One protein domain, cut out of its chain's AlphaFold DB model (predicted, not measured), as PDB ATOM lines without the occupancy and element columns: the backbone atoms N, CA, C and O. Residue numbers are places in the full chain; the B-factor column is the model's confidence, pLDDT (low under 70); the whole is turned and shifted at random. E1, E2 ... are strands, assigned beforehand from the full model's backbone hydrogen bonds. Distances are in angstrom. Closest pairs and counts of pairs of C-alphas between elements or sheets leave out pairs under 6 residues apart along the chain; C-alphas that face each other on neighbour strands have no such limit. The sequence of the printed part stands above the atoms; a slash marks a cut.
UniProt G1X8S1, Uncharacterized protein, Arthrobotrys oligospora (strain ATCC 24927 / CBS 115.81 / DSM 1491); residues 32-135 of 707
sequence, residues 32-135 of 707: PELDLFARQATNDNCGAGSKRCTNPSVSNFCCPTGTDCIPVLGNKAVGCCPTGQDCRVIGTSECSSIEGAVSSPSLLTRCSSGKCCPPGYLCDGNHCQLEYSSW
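This is residues 32 to 135 of the 707 residues of an uncharacterized protein of Arthrobotrys oligospora (strain ATCC 24927 / CBS 115.81 / DSM 1491) (UniProt G1X8S1). With little regular structure, the domain is a row of small antiparallel pieces: the sheet E5-E8-E7 with E6 at one end, the hairpin E3-E4 in the middle, the hairpin E1-E2 at the other end; residues 99 to 104 stick out. Of 104 printed residues, 32 lie in eight named strands, E1 to E8 in order, with no named helix: all strand. It is compact, radius of gyration of the C-alphas 13.8 A, spanning 40 by 31 by 24 A.

E5 is residues 89 to 91, E8 127 to 130, E7 121 to 124, E6 115 to 117. E3, 67 to 72, measures 14.8 A; E4, 77 to 82, 16.6 A. E1, 50 to 52, begins at C-alpha 50 (-21.159, 38.563, 20.407); E2 is 62 to 64. E8 ends at C-alpha 130 (-7.930, 35.684, 39.262).

Within hydrogen-bond range are N 90 and O 128 (E5, E8), 2.9 A, and N 122 and O 129 (E7, E8), 2.8 A. E6 pairs with no named strand; its closest C-alpha pair with E8 is Cys 117 and Cys 128, 5.5 A. In the hairpin E3 and E4, at 150 degrees, N 70 and O 79 are 2.9 A apart. The closest C-alphas of E2 and E4 are Cys 63 and Cys 80, 5.6 A. In the hairpin E1 and E2, N 51 and O 63 are 2.7 A apart.

The farthest C-alphas, Asp 44 and Ser 112, are 40.3 A apart. The printed part has no cut. The link E5 to E6 is long, 23 residues. pLDDT is under 70 at residues 38 to 39, 41 to 42, 97 to 106 and 134.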
ATOM      1  N   PRO A  32      -3.562  41.459  28.369       74.62
ATOM      2  CA  PRO A  32      -4.843  41.823  27.791       74.62
ATOM      3  C   PRO A  32      -5.640  42.665  28.785       74.62
ATOM      4  O   PRO A  32      -5.686  42.367  29.983       74.62
ATOM      5  N   GLU A  33      -6.240  43.732  28.272       72.44
ATOM      6  CA  GLU A  33      -7.250  44.491  28.991       72.44
ATOM      7  C   GLU A  33      -8.525  43.646  29.036       72.44
ATOM      8  O   GLU A  33      -8.941  43.081  28.022       72.44
ATOM      9  N   LEU A  34      -9.087  43.476  30.233       77.19
ATOM     10  CA  LEU A  34     -10.270  42.654  30.437       77.19
ATOM     11  C   LEU A  34     -11.499  43.556  30.509       77.19
ATOM     12  O   LEU A  34     -11.645  44.317  31.464       77.19
ATOM     13  N   ASP A  35     -12.408  43.413  29.550       73.62
ATOM     14  CA  ASP A  35     -13.718  44.047  29.640       73.62
ATOM     15  C   ASP A  35     -14.639  43.210  30.540       73.62
ATOM     16  O   ASP A  35     -14.935  42.041  30.257       73.62
ATOM     17  N   LEU A  36     -15.098  43.809  31.643       74.19
ATOM     18  CA  LEU A  36     -16.141  43.232  32.487       74.19
ATOM     19  C   LEU A  36     -17.513  43.703  32.025       74.19
ATOM     20  O   LEU A  36     -17.836  44.890  32.088       74.19
ATOM     21  N   PHE A  37     -18.365  42.751  31.662       76.50
ATOM     22  CA  PHE A  37     -19.741  43.034  31.284       76.50
ATOM     23  C   PHE A  37     -20.700  42.668  32.419       76.50
ATOM     24  O   PHE A  37     -20.692  41.550  32.945       76.50
ATOM     25  N   ALA A  38     -21.564  43.614  32.789       66.19
ATOM     26  CA  ALA A  38     -22.712  43.330  33.642       66.19
ATOM     27  C   ALA A  38     -23.708  42.413  32.907       66.19
ATOM     28  O   ALA A  38     -23.742  42.370  31.676       66.19
ATOM     29  N   ARG A  39     -24.537  41.679  33.664       66.69
ATOM     30  CA  ARG A  39     -25.590  40.812  33.107       66.69
ATOM     31  C   ARG A  39     -26.466  41.609  32.137       66.69
ATOM     32  O   ARG A  39     -27.195  42.498  32.569       66.69
ATOM     33  N   GLN A  40     -26.422  41.270  30.849       71.69
ATOM     34  CA  GLN A  40     -27.389  41.787  29.884       71.69
ATOM     35  C   GLN A  40     -28.726  41.071  30.123       71.69
ATOM     36  O   GLN A  40     -28.774  39.857  30.324       71.69
ATOM     37  N   ALA A  41     -29.804  41.845  30.222       54.53
ATOM     38  CA  ALA A  41     -31.109  41.356  30.649       54.53
ATOM     39  C   ALA A  41     -31.687  40.337  29.652       54.53
ATOM     40  O   ALA A  41     -31.903  40.693  28.500       54.53
ATOM     41  N   THR A  42     -31.916  39.110  30.147       69.00
ATOM     42  CA  THR A  42     -32.866  38.024  29.774       69.00
ATOM     43  C   THR A  42     -33.134  37.649  28.317       69.00
ATOM     44  O   THR A  42     -33.715  36.594  28.085       69.00
ATOM     45  N   ASN A  43     -32.748  38.446  27.333       74.75
ATOM     46  CA  ASN A  43     -32.995  38.141  25.941       74.75
ATOM     47  C   ASN A  43     -31.934  37.139  25.499       74.75
ATOM     48  O   ASN A  43     -30.742  37.433  25.523       74.75
ATOM     49  N   ASP A  44     -32.378  35.953  25.092       75.81
ATOM     50  CA  ASP A  44     -31.528  34.816  24.722       75.81
ATOM     51  C   ASP A  44     -30.564  35.081  23.548       75.81
ATOM     52  O   ASP A  44     -29.725  34.233  23.232       75.81
ATOM     53  N   ASN A  45     -30.643  36.262  22.931       88.88
ATOM     54  CA  ASN A  45     -29.871  36.641  21.765       88.88
ATOM     55  C   ASN A  45     -28.792  37.661  22.133       88.88
ATOM     56  O   ASN A  45     -29.073  38.836  22.372       88.88
ATOM     57  N   CYS A  46     -27.536  37.218  22.091       94.00
ATOM     58  CA  CYS A  46     -26.401  38.128  22.023       94.00
ATOM     59  C   CYS A  46     -26.480  38.957  20.732       94.00
ATOM     60  O   CYS A  46     -26.850  38.435  19.678       94.00
ATOM     61  N   GLY A  47     -26.136  40.245  20.811       92.50
ATOM     62  CA  GLY A  47     -26.059  41.112  19.634       92.50
ATOM     63  C   GLY A  47     -25.099  40.567  18.569       92.50
ATOM     64  O   GLY A  47     -24.226  39.745  18.860       92.50
ATOM     65  N   ALA A  48     -25.252  41.027  17.324       94.38
ATOM     66  CA  ALA A  48     -24.349  40.656  16.235       94.38
ATOM     67  C   ALA A  48     -22.886  40.946  16.626       94.38
ATOM     68  O   ALA A  48     -22.571  42.046  17.071       94.38
ATOM     69  N   GLY A  49     -22.005  39.951  16.476       94.06
ATOM     70  CA  GLY A  49     -20.598  40.051  16.894       94.06
ATOM     71  C   GLY A  49     -20.313  39.611  18.334       94.06
ATOM     72  O   GLY A  49     -19.154  39.610  18.742       94.06
ATOM     73  N   SER A  50     -21.324  39.162  19.081       95.56
ATOM     74  CA  SER A  50     -21.159  38.563  20.407       95.56
ATOM     75  C   SER A  50     -21.669  37.123  20.426       95.56
ATOM     76  O   SER A  50     -22.674  36.782  19.805       95.56
ATOM     77  N   LYS A  51     -20.973  36.253  21.156       95.50
ATOM     78  CA  LYS A  51     -21.326  34.855  21.383       95.50
ATOM     79  C   LYS A  51     -21.752  34.660  22.838       95.50
ATOM     80  O   LYS A  51     -21.120  35.170  23.762       95.50
ATOM     81  N   ARG A  52     -22.820  33.885  23.031       95.12
ATOM     82  CA  ARG A  52     -23.287  33.458  24.352       95.12
ATOM     83  C   ARG A  52     -22.251  32.535  24.988       95.12
ATOM     84  O   ARG A  52     -21.711  31.651  24.318       95.12
ATOM     85  N   CYS A  53     -21.978  32.732  26.268       96.00
ATOM     86  CA  CYS A  53     -21.031  31.899  26.992       96.00
ATOM     87  C   CYS A  53     -21.501  30.440  27.058       96.00
ATOM     88  O   CYS A  53     -22.639  30.161  27.426       96.00
ATOM     89  N   THR A  54     -20.614  29.496  26.727       94.81
ATOM     90  CA  THR A  54     -20.949  28.059  26.670       94.81
ATOM     91  C   THR A  54     -21.189  27.446  28.055       94.81
ATOM     92  O   THR A  54     -21.871  26.434  28.175       94.81
ATOM     93  N   ASN A  55     -20.617  28.028  29.114       91.81
ATOM     94  CA  ASN A  55     -20.743  27.492  30.465       91.81
ATOM     95  C   ASN A  55     -22.171  27.741  31.001       91.81
ATOM     96  O   ASN A  55     -22.589  28.900  31.062       91.81
ATOM     97  N   PRO A  56     -22.915  26.697  31.423       89.62
ATOM     98  CA  PRO A  56     -24.317  26.823  31.829       89.62
ATOM     99  C   PRO A  56     -24.519  27.812  32.983       89.62
ATOM    100  O   PRO A  56     -25.525  28.527  32.999       89.62
ATOM    101  N   SER A  57     -23.552  27.921  33.899       91.12
ATOM    102  CA  SER A  57     -23.625  28.813  35.065       91.12
ATOM    103  C   SER A  57     -23.554  30.300  34.704       91.12
ATOM    104  O   SER A  57     -24.062  31.137  35.448       91.12
ATOM    105  N   VAL A  58     -22.958  30.630  33.556       93.31
ATOM    106  CA  VAL A  58     -22.843  31.996  33.017       93.31
ATOM    107  C   VAL A  58     -23.443  32.097  31.616       93.31
ATOM    108  O   VAL A  58     -23.092  32.979  30.839       93.31
ATOM    109  N   SER A  59     -24.387  31.215  31.290       93.44
ATOM    110  CA  SER A  59     -25.004  31.177  29.964       93.44
ATOM    111  C   SER A  59     -25.690  32.496  29.613       93.44
ATOM    112  O   SER A  59     -25.732  32.859  28.454       93.44
ATOM    113  N   ASN A  60     -26.165  33.279  30.579       92.88
ATOM    114  CA  ASN A  60     -26.847  34.555  30.315       92.88
ATOM    115  C   ASN A  60     -25.909  35.726  29.979       92.88
ATOM    116  O   ASN A  60     -26.367  36.861  29.884       92.88
ATOM    117  N   PHE A  61     -24.609  35.475  29.839       94.44
ATOM    118  CA  PHE A  61     -23.648  36.496  29.453       94.44
ATOM    119  C   PHE A  61     -23.215  36.328  27.997       94.44
ATOM    120  O   PHE A  61     -23.127  35.218  27.463       94.44
ATOM    121  N   CYS A  62     -22.926  37.463  27.374       95.75
ATOM    122  CA  CYS A  62     -22.461  37.562  26.004       95.75
ATOM    123  C   CYS A  62     -21.058  38.154  26.011       95.75
ATOM    124  O   CYS A  62     -20.846  39.216  26.591       95.75
ATOM    125  N   CYS A  63     -20.132  37.484  25.339       96.81
ATOM    126  CA  CYS A  63     -18.791  37.992  25.099       96.81
ATOM    127  C   CYS A  63     -18.579  38.210  23.596       96.81
ATOM    128  O   CYS A  63     -19.222  37.523  22.800       96.81
ATOM    129  N   PRO A  64     -17.701  39.130  23.167       96.62
ATOM    130  CA  PRO A  64     -17.378  39.302  21.753       96.62
ATOM    131  C   PRO A  64     -16.945  37.980  21.099       96.62
ATOM    132  O   PRO A  64     -16.315  37.127  21.731       96.62
ATOM    133  N   THR A  65     -17.265  37.776  19.823       96.50
ATOM    134  CA  THR A  65     -16.784  36.598  19.085       96.50
ATOM    135  C   THR A  65     -15.254  36.546  19.088       96.50
ATOM    136  O   THR A  65     -14.608  37.566  18.880       96.50
ATOM    137  N   GLY A  66     -14.676  35.358  19.295       95.75
ATOM    138  CA  GLY A  66     -13.222  35.192  19.441       95.75
ATOM    139  C   GLY A  66     -12.706  35.411  20.866       95.75
ATOM    140  O   GLY A  66     -11.501  35.558  21.064       95.75
ATOM    141  N   THR A  67     -13.607  35.437  21.851       96.81
ATOM    142  CA  THR A  67     -13.262  35.420  23.272       96.81
ATOM    143  C   THR A  67     -13.902  34.218  23.977       96.81
ATOM    144  O   THR A  67     -14.998  33.769  23.629       96.81
ATOM    145  N   ASP A  68     -13.194  33.693  24.969       95.69
ATOM    146  CA  ASP A  68     -13.605  32.653  25.890       95.69
ATOM    147  C   ASP A  68     -14.165  33.290  27.167       95.69
ATOM    148  O   ASP A  68     -13.583  34.202  27.758       95.69
ATOM    149  N   CYS A  69     -15.315  32.789  27.605       95.94
ATOM    150  CA  CYS A  69     -15.975  33.265  28.809       95.94
ATOM    151  C   CYS A  69     -15.376  32.623  30.060       95.94
ATOM    152  O   CYS A  69     -15.496  31.409  30.254       95.94
ATOM    153  N   ILE A  70     -14.817  33.442  30.943       94.75
ATOM    154  CA  ILE A  70     -14.299  33.015  32.242       94.75
ATOM    155  C   ILE A  70     -15.309  33.439  33.310       94.75
ATOM    156  O   ILE A  70     -15.567  34.634  33.448       94.75
ATOM    157  N   PRO A  71     -15.918  32.509  34.064       93.50
ATOM    158  CA  PRO A  71     -16.772  32.884  35.179       93.50
ATOM    159  C   PRO A  71     -15.934  33.531  36.285       93.50
ATOM    160  O   PRO A  71     -14.881  33.024  36.662       93.50
ATOM    161  N   VAL A  72     -16.426  34.640  36.825       93.75
ATOM    162  CA  VAL A  72     -15.777  35.409  37.892       93.75
ATOM    163  C   VAL A  72     -16.778  35.584  39.046       93.75
ATOM    164  O   VAL A  72     -17.998  35.539  38.835       93.75
ATOM    165  N   LEU A  73     -16.295  35.738  40.288       91.25
ATOM    166  CA  LEU A  73     -17.126  35.917  41.500       91.25
ATOM    167  C   LEU A  73     -18.161  34.794  41.720       91.25
ATOM    168  O   LEU A  73     -19.339  35.061  41.975       91.25
ATOM    169  N   GLY A  74     -17.758  33.531  41.566       88.75
ATOM    170  CA  GLY A  74     -18.667  32.395  41.754       88.75
ATOM    171  C   GLY A  74     -19.846  32.402  40.772       88.75
ATOM    172  O   GLY A  74     -20.996  32.258  41.183       88.75
ATOM    173  N   ASN A  75     -19.568  32.603  39.478       89.62
ATOM    174  CA  ASN A  75     -20.549  32.639  38.378       89.62
ATOM    175  C   ASN A  75     -21.529  33.834  38.401       89.62
ATOM    176  O   ASN A  75     -22.546  33.839  37.696       89.62
ATOM    177  N   LYS A  76     -21.255  34.866  39.208       90.38
ATOM    178  CA  LYS A  76     -22.074  36.090  39.237       90.38
ATOM    179  C   LYS A  76     -21.661  37.114  38.186       90.38
ATOM    180  O   LYS A  76     -22.509  37.917  37.803       90.38
ATOM    181  N   ALA A  77     -20.421  37.051  37.709       91.81
ATOM    182  CA  ALA A  77     -19.883  37.875  36.634       91.81
ATOM    183  C   ALA A  77     -19.149  37.002  35.604       91.81
ATOM    184  O   ALA A  77     -18.838  35.839  35.877       91.81
ATOM    185  N   VAL A  78     -18.872  37.560  34.425       93.81
ATOM    186  CA  VAL A  78     -18.032  36.920  33.408       93.81
ATOM    187  C   VAL A  78     -16.948  37.894  32.954       93.81
ATOM    188  O   VAL A  78     -17.219  39.080  32.772       93.81
ATOM    189  N   GLY A  79     -15.732  37.387  32.783       95.00
ATOM    190  CA  GLY A  79     -14.660  38.057  32.058       95.00
ATOM    191  C   GLY A  79     -14.556  37.474  30.653       95.00
ATOM    192  O   GLY A  79     -14.604  36.252  30.488       95.00
ATOM    193  N   CYS A  80     -14.423  38.329  29.644       96.81
ATOM    194  CA  CYS A  80     -14.229  37.898  28.261       96.81
ATOM    195  C   CYS A  80     -12.732  37.894  27.941       96.81
ATOM    196  O   CYS A  80     -12.105  38.948  27.870       96.81
ATOM    197  N   CYS A  81     -12.149  36.711  27.768       97.00
ATOM    198  CA  CYS A  81     -10.727  36.552  27.482       97.00
ATOM    199  C   CYS A  81     -10.511  36.230  26.004       97.00
ATOM    200  O   CYS A  81     -11.139  35.293  25.533       97.00
ATOM    201  N   PRO A  82      -9.645  36.914  25.244       96.75
ATOM    202  CA  PRO A  82      -9.352  36.518  23.866       96.75
ATOM    203  C   PRO A  82      -8.968  35.035  23.772       96.75
ATOM    204  O   PRO A  82      -8.133  34.559  24.544       96.75
ATOM    205  N   THR A  83      -9.582  34.295  22.846       95.94
ATOM    206  CA  THR A  83      -9.367  32.847  22.725       95.94
ATOM    207  C   THR A  83      -7.875  32.553  22.531       95.94
ATOM    208  O   THR A  83      -7.220  33.120  21.654       95.94
ATOM    209  N   GLY A  84      -7.328  31.663  23.363       94.69
ATOM    210  CA  GLY A  84      -5.904  31.306  23.361       94.69
ATOM    211  C   GLY A  84      -4.990  32.213  24.197       94.69
ATOM    212  O   GLY A  84      -3.793  31.936  24.268       94.69
ATOM    213  N   GLN A  85      -5.517  33.256  24.848       95.00
ATOM    214  CA  GLN A  85      -4.772  34.039  25.838       95.00
ATOM    215  C   GLN A  85      -5.053  33.560  27.265       95.00
ATOM    216  O   GLN A  85      -6.119  33.031  27.571       95.00
ATOM    217  N   ASP A  86      -4.073  33.743  28.150       94.12
ATOM    218  CA  ASP A  86      -4.225  33.441  29.570       94.12
ATOM    219  C   ASP A  86      -4.614  34.711  30.337       94.12
ATOM    220  O   ASP A  86      -3.767  35.543  30.661       94.12
ATOM    221  N   CYS A  87      -5.906  34.857  30.630       95.94
ATOM    222  CA  CYS A  87      -6.441  35.979  31.404       95.94
ATOM    223  C   CYS A  87      -6.498  35.715  32.917       95.94
ATOM    224  O   CYS A  87      -7.250  36.378  33.642       95.94
ATOM    225  N   ARG A  88      -5.713  34.750  33.418       95.06
ATOM    226  CA  ARG A  88      -5.514  34.551  34.864       95.06
ATOM    227  C   ARG A  88      -4.791  35.718  35.511       95.06
ATOM    228  O   ARG A  88      -5.002  35.971  36.691       95.06
ATOM    229  N   VAL A  89      -3.932  36.390  34.751       95.56
ATOM    230  CA  VAL A  89      -3.176  37.555  35.198       95.56
ATOM    231  C   VAL A  89      -3.452  38.684  34.223       95.56
ATOM    232  O   VAL A  89      -3.094  38.591  33.051       95.56
ATOM    233  N   ILE A  90      -4.081  39.746  34.706       96.00
ATOM    234  CA  ILE A  90      -4.350  40.945  33.912       96.00
ATOM    235  C   ILE A  90      -3.607  42.149  34.473       96.00
ATOM    236  O   ILE A  90      -3.153  42.163  35.623       96.00
ATOM    237  N   GLY A  91      -3.443  43.158  33.625       95.00
ATOM    238  CA  GLY A  91      -2.896  44.439  34.042       95.00
ATOM    239  C   GLY A  91      -3.833  45.128  35.028       95.00
ATOM    240  O   GLY A  91      -5.052  45.039  34.921       95.00
ATOM    241  N   THR A  92      -3.253  45.830  35.991       94.62
ATOM    242  CA  THR A  92      -4.003  46.732  36.860       94.62
ATOM    243  C   THR A  92      -4.436  47.978  36.077       94.62
ATOM    244  O   THR A  92      -3.608  48.619  35.410       94.62
ATOM    245  N   SER A  93      -5.714  48.343  36.170       92.50
ATOM    246  CA  SER A  93      -6.246  49.583  35.596       92.50
ATOM    247  C   SER A  93      -6.136  50.724  36.604       92.50
ATOM    248  O   SER A  93      -6.018  50.501  37.810       92.50
ATOM    249  N   GLU A  94      -6.110  51.970  36.140       93.62
ATOM    250  CA  GLU A  94      -6.177  53.094  37.072       93.62
ATOM    251  C   GLU A  94      -7.519  53.054  37.806       93.62
ATOM    252  O   GLU A  94      -8.558  52.797  37.200       93.62
ATOM    253  N   CYS A  95      -7.514  53.312  39.118       92.19
ATOM    254  CA  CYS A  95      -8.748  53.567  39.851       92.19
ATOM    255  C   CYS A  95      -9.281  54.949  39.445       92.19
ATOM    256  O   CYS A  95      -9.371  55.840  40.294       92.19
ATOM    257  N   SER A  96      -9.564  55.173  38.157       80.19
ATOM    258  CA  SER A  96     -10.271  56.370  37.725       80.19
ATOM    259  C   SER A  96     -11.552  56.395  38.537       80.19
ATOM    260  O   SER A  96     -12.303  55.421  38.519       80.19
ATOM    261  N   SER A  97     -11.718  57.441  39.333       60.41
ATOM    262  CA  SER A  97     -12.833  57.666  40.238       60.41
ATOM    263  C   SER A  97     -14.140  57.438  39.484       60.41
ATOM    264  O   SER A  97     -14.625  58.325  38.786       60.41
ATOM    265  N   ILE A  98     -14.685  56.220  39.577       60.31
ATOM    266  CA  ILE A  98     -16.002  55.874  39.050       60.31
ATOM    267  C   ILE A  98     -17.009  56.558  39.979       60.31
ATOM    268  O   ILE A  98     -17.684  55.922  40.778       60.31
ATOM    269  N   GLU A  99     -17.055  57.884  39.928       58.69
ATOM    270  CA  GLU A  99     -18.017  58.706  40.657       58.69
ATOM    271  C   GLU A  99     -19.382  58.695  39.953       58.69
ATOM    272  O   GLU A  99     -20.371  59.113  40.541       58.69
ATOM    273  N   GLY A 100     -19.466  58.173  38.718       57.34
ATOM    274  CA  GLY A 100     -20.670  58.282  37.890       57.34
ATOM    275  C   GLY A 100     -21.391  56.992  37.479       57.34
ATOM    276  O   GLY A 100     -22.562  57.081  37.128       57.34
ATOM    277  N   ALA A 101     -20.756  55.809  37.472       48.06
ATOM    278  CA  ALA A 101     -21.294  54.685  36.682       48.06
ATOM    279  C   ALA A 101     -21.855  53.479  37.454       48.06
ATOM    280  O   ALA A 101     -22.559  52.675  36.850       48.06
ATOM    281  N   VAL A 102     -21.610  53.315  38.758       49.91
ATOM    282  CA  VAL A 102     -22.201  52.188  39.503       49.91
ATOM    283  C   VAL A 102     -22.461  52.607  40.945       49.91
ATOM    284  O   VAL A 102     -21.527  52.884  41.691       49.91
ATOM    285  N   SER A 103     -23.725  52.598  41.368       49.72
ATOM    286  CA  SER A 103     -24.202  52.941  42.721       49.72
ATOM    287  C   SER A 103     -23.717  51.987  43.834       49.72
ATOM    288  O   SER A 103     -24.317  51.898  44.901       49.72
ATOM    289  N   SER A 104     -22.655  51.225  43.584       57.56
ATOM    290  CA  SER A 104     -21.989  50.321  44.521       57.56
ATOM    291  C   SER A 104     -20.467  50.442  44.326       57.56
ATOM    292  O   SER A 104     -19.859  49.598  43.668       57.56
ATOM    293  N   PRO A 105     -19.821  51.475  44.907       56.41
ATOM    294  CA  PRO A 105     -18.365  51.689  44.836       56.41
ATOM    295  C   PRO A 105     -17.525  50.573  45.492       56.41
ATOM    296  O   PRO A 105     -16.301  50.650  45.538       56.41
ATOM    297  N   SER A 106     -18.163  49.523  46.006       58.56
ATOM    298  CA  SER A 106     -17.566  48.519  46.886       58.56
ATOM    299  C   SER A 106     -16.890  47.341  46.178       58.56
ATOM    300  O   SER A 106     -16.439  46.429  46.863       58.56
ATOM    301  N   LEU A 107     -16.863  47.289  44.842       80.94
ATOM    302  CA  LEU A 107     -16.487  46.053  44.140       80.94
ATOM    303  C   LEU A 107     -15.092  46.055  43.508       80.94
ATOM    304  O   LEU A 107     -14.577  44.976  43.231       80.94
ATOM    305  N   LEU A 108     -14.443  47.206  43.311       90.12
ATOM    306  CA  LEU A 108     -13.057  47.203  42.833       90.12
ATOM    307  C   LEU A 108     -12.095  47.047  44.009       90.12
ATOM    308  O   LEU A 108     -12.116  47.824  44.966       90.12
ATOM    309  N   THR A 109     -11.213  46.054  43.926       92.25
ATOM    310  CA  THR A 109     -10.160  45.851  44.921       92.25
ATOM    311  C   THR A 109      -9.006  46.796  44.611       92.25
ATOM    312  O   THR A 109      -8.378  46.708  43.554       92.25
ATOM    313  N   ARG A 110      -8.729  47.731  45.527       93.56
ATOM    314  CA  ARG A 110      -7.630  48.695  45.384       93.56
ATOM    315  C   ARG A 110      -6.281  48.009  45.606       93.56
ATOM    316  O   ARG A 110      -6.076  47.357  46.627       93.56
ATOM    317  N   CYS A 111      -5.362  48.206  44.673       94.88
ATOM    318  CA  CYS A 111      -3.956  47.839  44.782       94.88
ATOM    319  C   CYS A 111      -3.138  48.930  45.484       94.88
ATOM    320  O   CYS A 111      -3.537  50.096  45.550       94.88
ATOM    321  N   SER A 112      -1.944  48.568  45.959       91.19
ATOM    322  CA  SER A 112      -1.023  49.464  46.676       91.19
ATOM    323  C   SER A 112      -0.544  50.672  45.855       91.19
ATOM    324  O   SER A 112      -0.133  51.675  46.429       91.19
ATOM    325  N   SER A 113      -0.628  50.609  44.525       91.25
ATOM    326  CA  SER A 113      -0.165  51.647  43.595       91.25
ATOM    327  C   SER A 113      -1.243  52.656  43.170       91.25
ATOM    328  O   SER A 113      -1.039  53.398  42.214       91.25
ATOM    329  N   GLY A 114      -2.406  52.681  43.833       92.75
ATOM    330  CA  GLY A 114      -3.542  53.513  43.399       92.75
ATOM    331  C   GLY A 114      -4.235  52.990  42.136       92.75
ATOM    332  O   GLY A 114      -5.118  53.648  41.588       92.75
ATOM    333  N   LYS A 115      -3.849  51.793  41.692       94.88
ATOM    334  CA  LYS A 115      -4.523  51.036  40.647       94.88
ATOM    335  C   LYS A 115      -5.560  50.081  41.230       94.88
ATOM    336  O   LYS A 115      -5.541  49.801  42.427       94.88
ATOM    337  N   CYS A 116      -6.482  49.614  40.407       95.75
ATOM    338  CA  CYS A 116      -7.600  48.781  40.817       95.75
ATOM    339  C   CYS A 116      -7.611  47.479  40.021       95.75
ATOM    340  O   CYS A 116      -7.280  47.450  38.834       95.75
ATOM    341  N   CYS A 117      -8.018  46.409  40.695       96.19
ATOM    342  CA  CYS A 117      -8.384  45.163  40.054       96.19
ATOM    343  C   CYS A 117      -9.899  45.080  39.901       96.19
ATOM    344  O   CYS A 117     -10.635  45.498  40.807       96.19
ATOM    345  N   PRO A 118     -10.380  44.547  38.768       94.50
ATOM    346  CA  PRO A 118     -11.793  44.276  38.614       94.50
ATOM    347  C   PRO A 118     -12.255  43.225  39.635       94.50
ATOM    348  O   PRO A 118     -11.456  42.414  40.113       94.50
ATOM    349  N   PRO A 119     -13.548  43.221  39.982       92.62
ATOM    350  CA  PRO A 119     -14.081  42.309  40.982       92.62
ATOM    351  C   PRO A 119     -13.837  40.838  40.608       92.62
ATOM    352  O   PRO A 119     -14.054  40.426  39.470       92.62
ATOM    353  N   GLY A 120     -13.395  40.052  41.595       92.88
ATOM    354  CA  GLY A 120     -13.000  38.641  41.459       92.88
ATOM    355  C   GLY A 120     -11.539  38.416  41.055       92.88
ATOM    356  O   GLY A 120     -11.106  37.268  40.945       92.88
ATOM    357  N   TYR A 121     -10.776  39.496  40.896       95.25
ATOM    358  CA  TYR A 121      -9.324  39.455  40.829       95.25
ATOM    359  C   TYR A 121      -8.719  40.011  42.121       95.25
ATOM    360  O   TYR A 121      -9.124  41.059  42.624       95.25
ATOM    361  N   LEU A 122      -7.719  39.310  42.640       95.50
ATOM    362  CA  LEU A 122      -6.899  39.724  43.770       95.50
ATOM    363  C   LEU A 122      -5.704  40.526  43.266       95.50
ATOM    364  O   LEU A 122      -5.141  40.245  42.209       95.50
ATOM    365  N   CYS A 123      -5.305  41.527  44.041       96.62
ATOM    366  CA  CYS A 123      -4.128  42.307  43.713       96.62
ATOM    367  C   CYS A 123      -2.848  41.564  44.119       96.62
ATOM    368  O   CYS A 123      -2.626  41.340  45.308       96.62
ATOM    369  N   ASP A 124      -1.993  41.251  43.145       95.62
ATOM    370  CA  ASP A 124      -0.635  40.736  43.349       95.62
ATOM    371  C   ASP A 124       0.381  41.778  42.842       95.62
ATOM    372  O   ASP A 124       0.871  41.759  41.707       95.62
ATOM    373  N   GLY A 125       0.607  42.803  43.667       93.69
ATOM    374  CA  GLY A 125       1.474  43.937  43.347       93.69
ATOM    375  C   GLY A 125       0.904  44.848  42.252       93.69
ATOM    376  O   GLY A 125       0.054  45.693  42.522       93.69
ATOM    377  N   ASN A 126       1.414  44.707  41.025       93.25
ATOM    378  CA  ASN A 126       1.000  45.495  39.851       93.25
ATOM    379  C   ASN A 126       0.127  44.703  38.868       93.25
ATOM    380  O   ASN A 126      -0.239  45.228  37.809       93.25
ATOM    381  N   HIS A 127      -0.207  43.464  39.210       95.19
ATOM    382  CA  HIS A 127      -1.042  42.594  38.403       95.19
ATOM    383  C   HIS A 127      -2.271  42.163  39.193       95.19
ATOM    384  O   HIS A 127      -2.267  42.109  40.421       95.19
ATOM    385  N   CYS A 128      -3.330  41.862  38.462       96.75
ATOM    386  CA  CYS A 128      -4.563  41.340  39.009       96.75
ATOM    387  C   CYS A 128      -4.613  39.852  38.699       96.75
ATOM    388  O   CYS A 128      -4.650  39.470  37.527       96.75
ATOM    389  N   GLN A 129      -4.588  39.021  39.732       96.31
ATOM    390  CA  GLN A 129      -4.631  37.574  39.607       96.31
ATOM    391  C   GLN A 129      -6.033  37.068  39.930       96.31
ATOM    392  O   GLN A 129      -6.599  37.406  40.968       96.31
ATOM    393  N   LEU A 130      -6.616  36.272  39.038       95.25
ATOM    394  CA  LEU A 130      -7.930  35.684  39.262       95.25
ATOM    395  C   LEU A 130      -7.876  34.765  40.489       95.25
ATOM    396  O   LEU A 130      -6.980  33.923  40.603       95.25
ATOM    397  N   GLU A 131      -8.836  34.906  41.399       92.56
ATOM    398  CA  GLU A 131      -8.887  34.070  42.594       92.56
ATOM    399  C   GLU A 131      -9.101  32.595  42.209       92.56
ATOM    400  O   GLU A 131     -10.098  32.247  41.576       92.56
ATOM    401  N   TYR A 132      -8.167  31.716  42.590       82.00
ATOM    402  CA  TYR A 132      -8.133  30.312  42.151       82.00
ATOM    403  C   TYR A 132      -9.416  29.536  42.489       82.00
ATOM    404  O   TYR A 132      -9.811  28.648  41.739       82.00
ATOM    405  N   SER A 133     -10.104  29.905  43.575       78.56
ATOM    406  CA  SER A 133     -11.387  29.313  43.982       78.56
ATOM    407  C   SER A 133     -12.501  29.518  42.948       78.56
ATOM    408  O   SER A 133     -13.454  28.743  42.903       78.56
ATOM    409  N   SER A 134     -12.376  30.546  42.105       68.75
ATOM    410  CA  SER A 134     -13.321  30.866  41.036       68.75
ATOM    411  C   SER A 134     -12.959  30.236  39.693       68.75
ATOM    412  O   SER A 134     -13.791  30.230  38.783       68.75
ATOM    413  N   TRP A 135     -11.750  29.678  39.559       75.00
ATOM    414  CA  TRP A 135     -11.373  29.007  38.328       75.00
ATOM    415  C   TRP A 135     -12.185  27.719  38.208       75.00
ATOM    416  O   TRP A 135     -12.132  26.882  39.114       75.00
TER     417      TRP A 135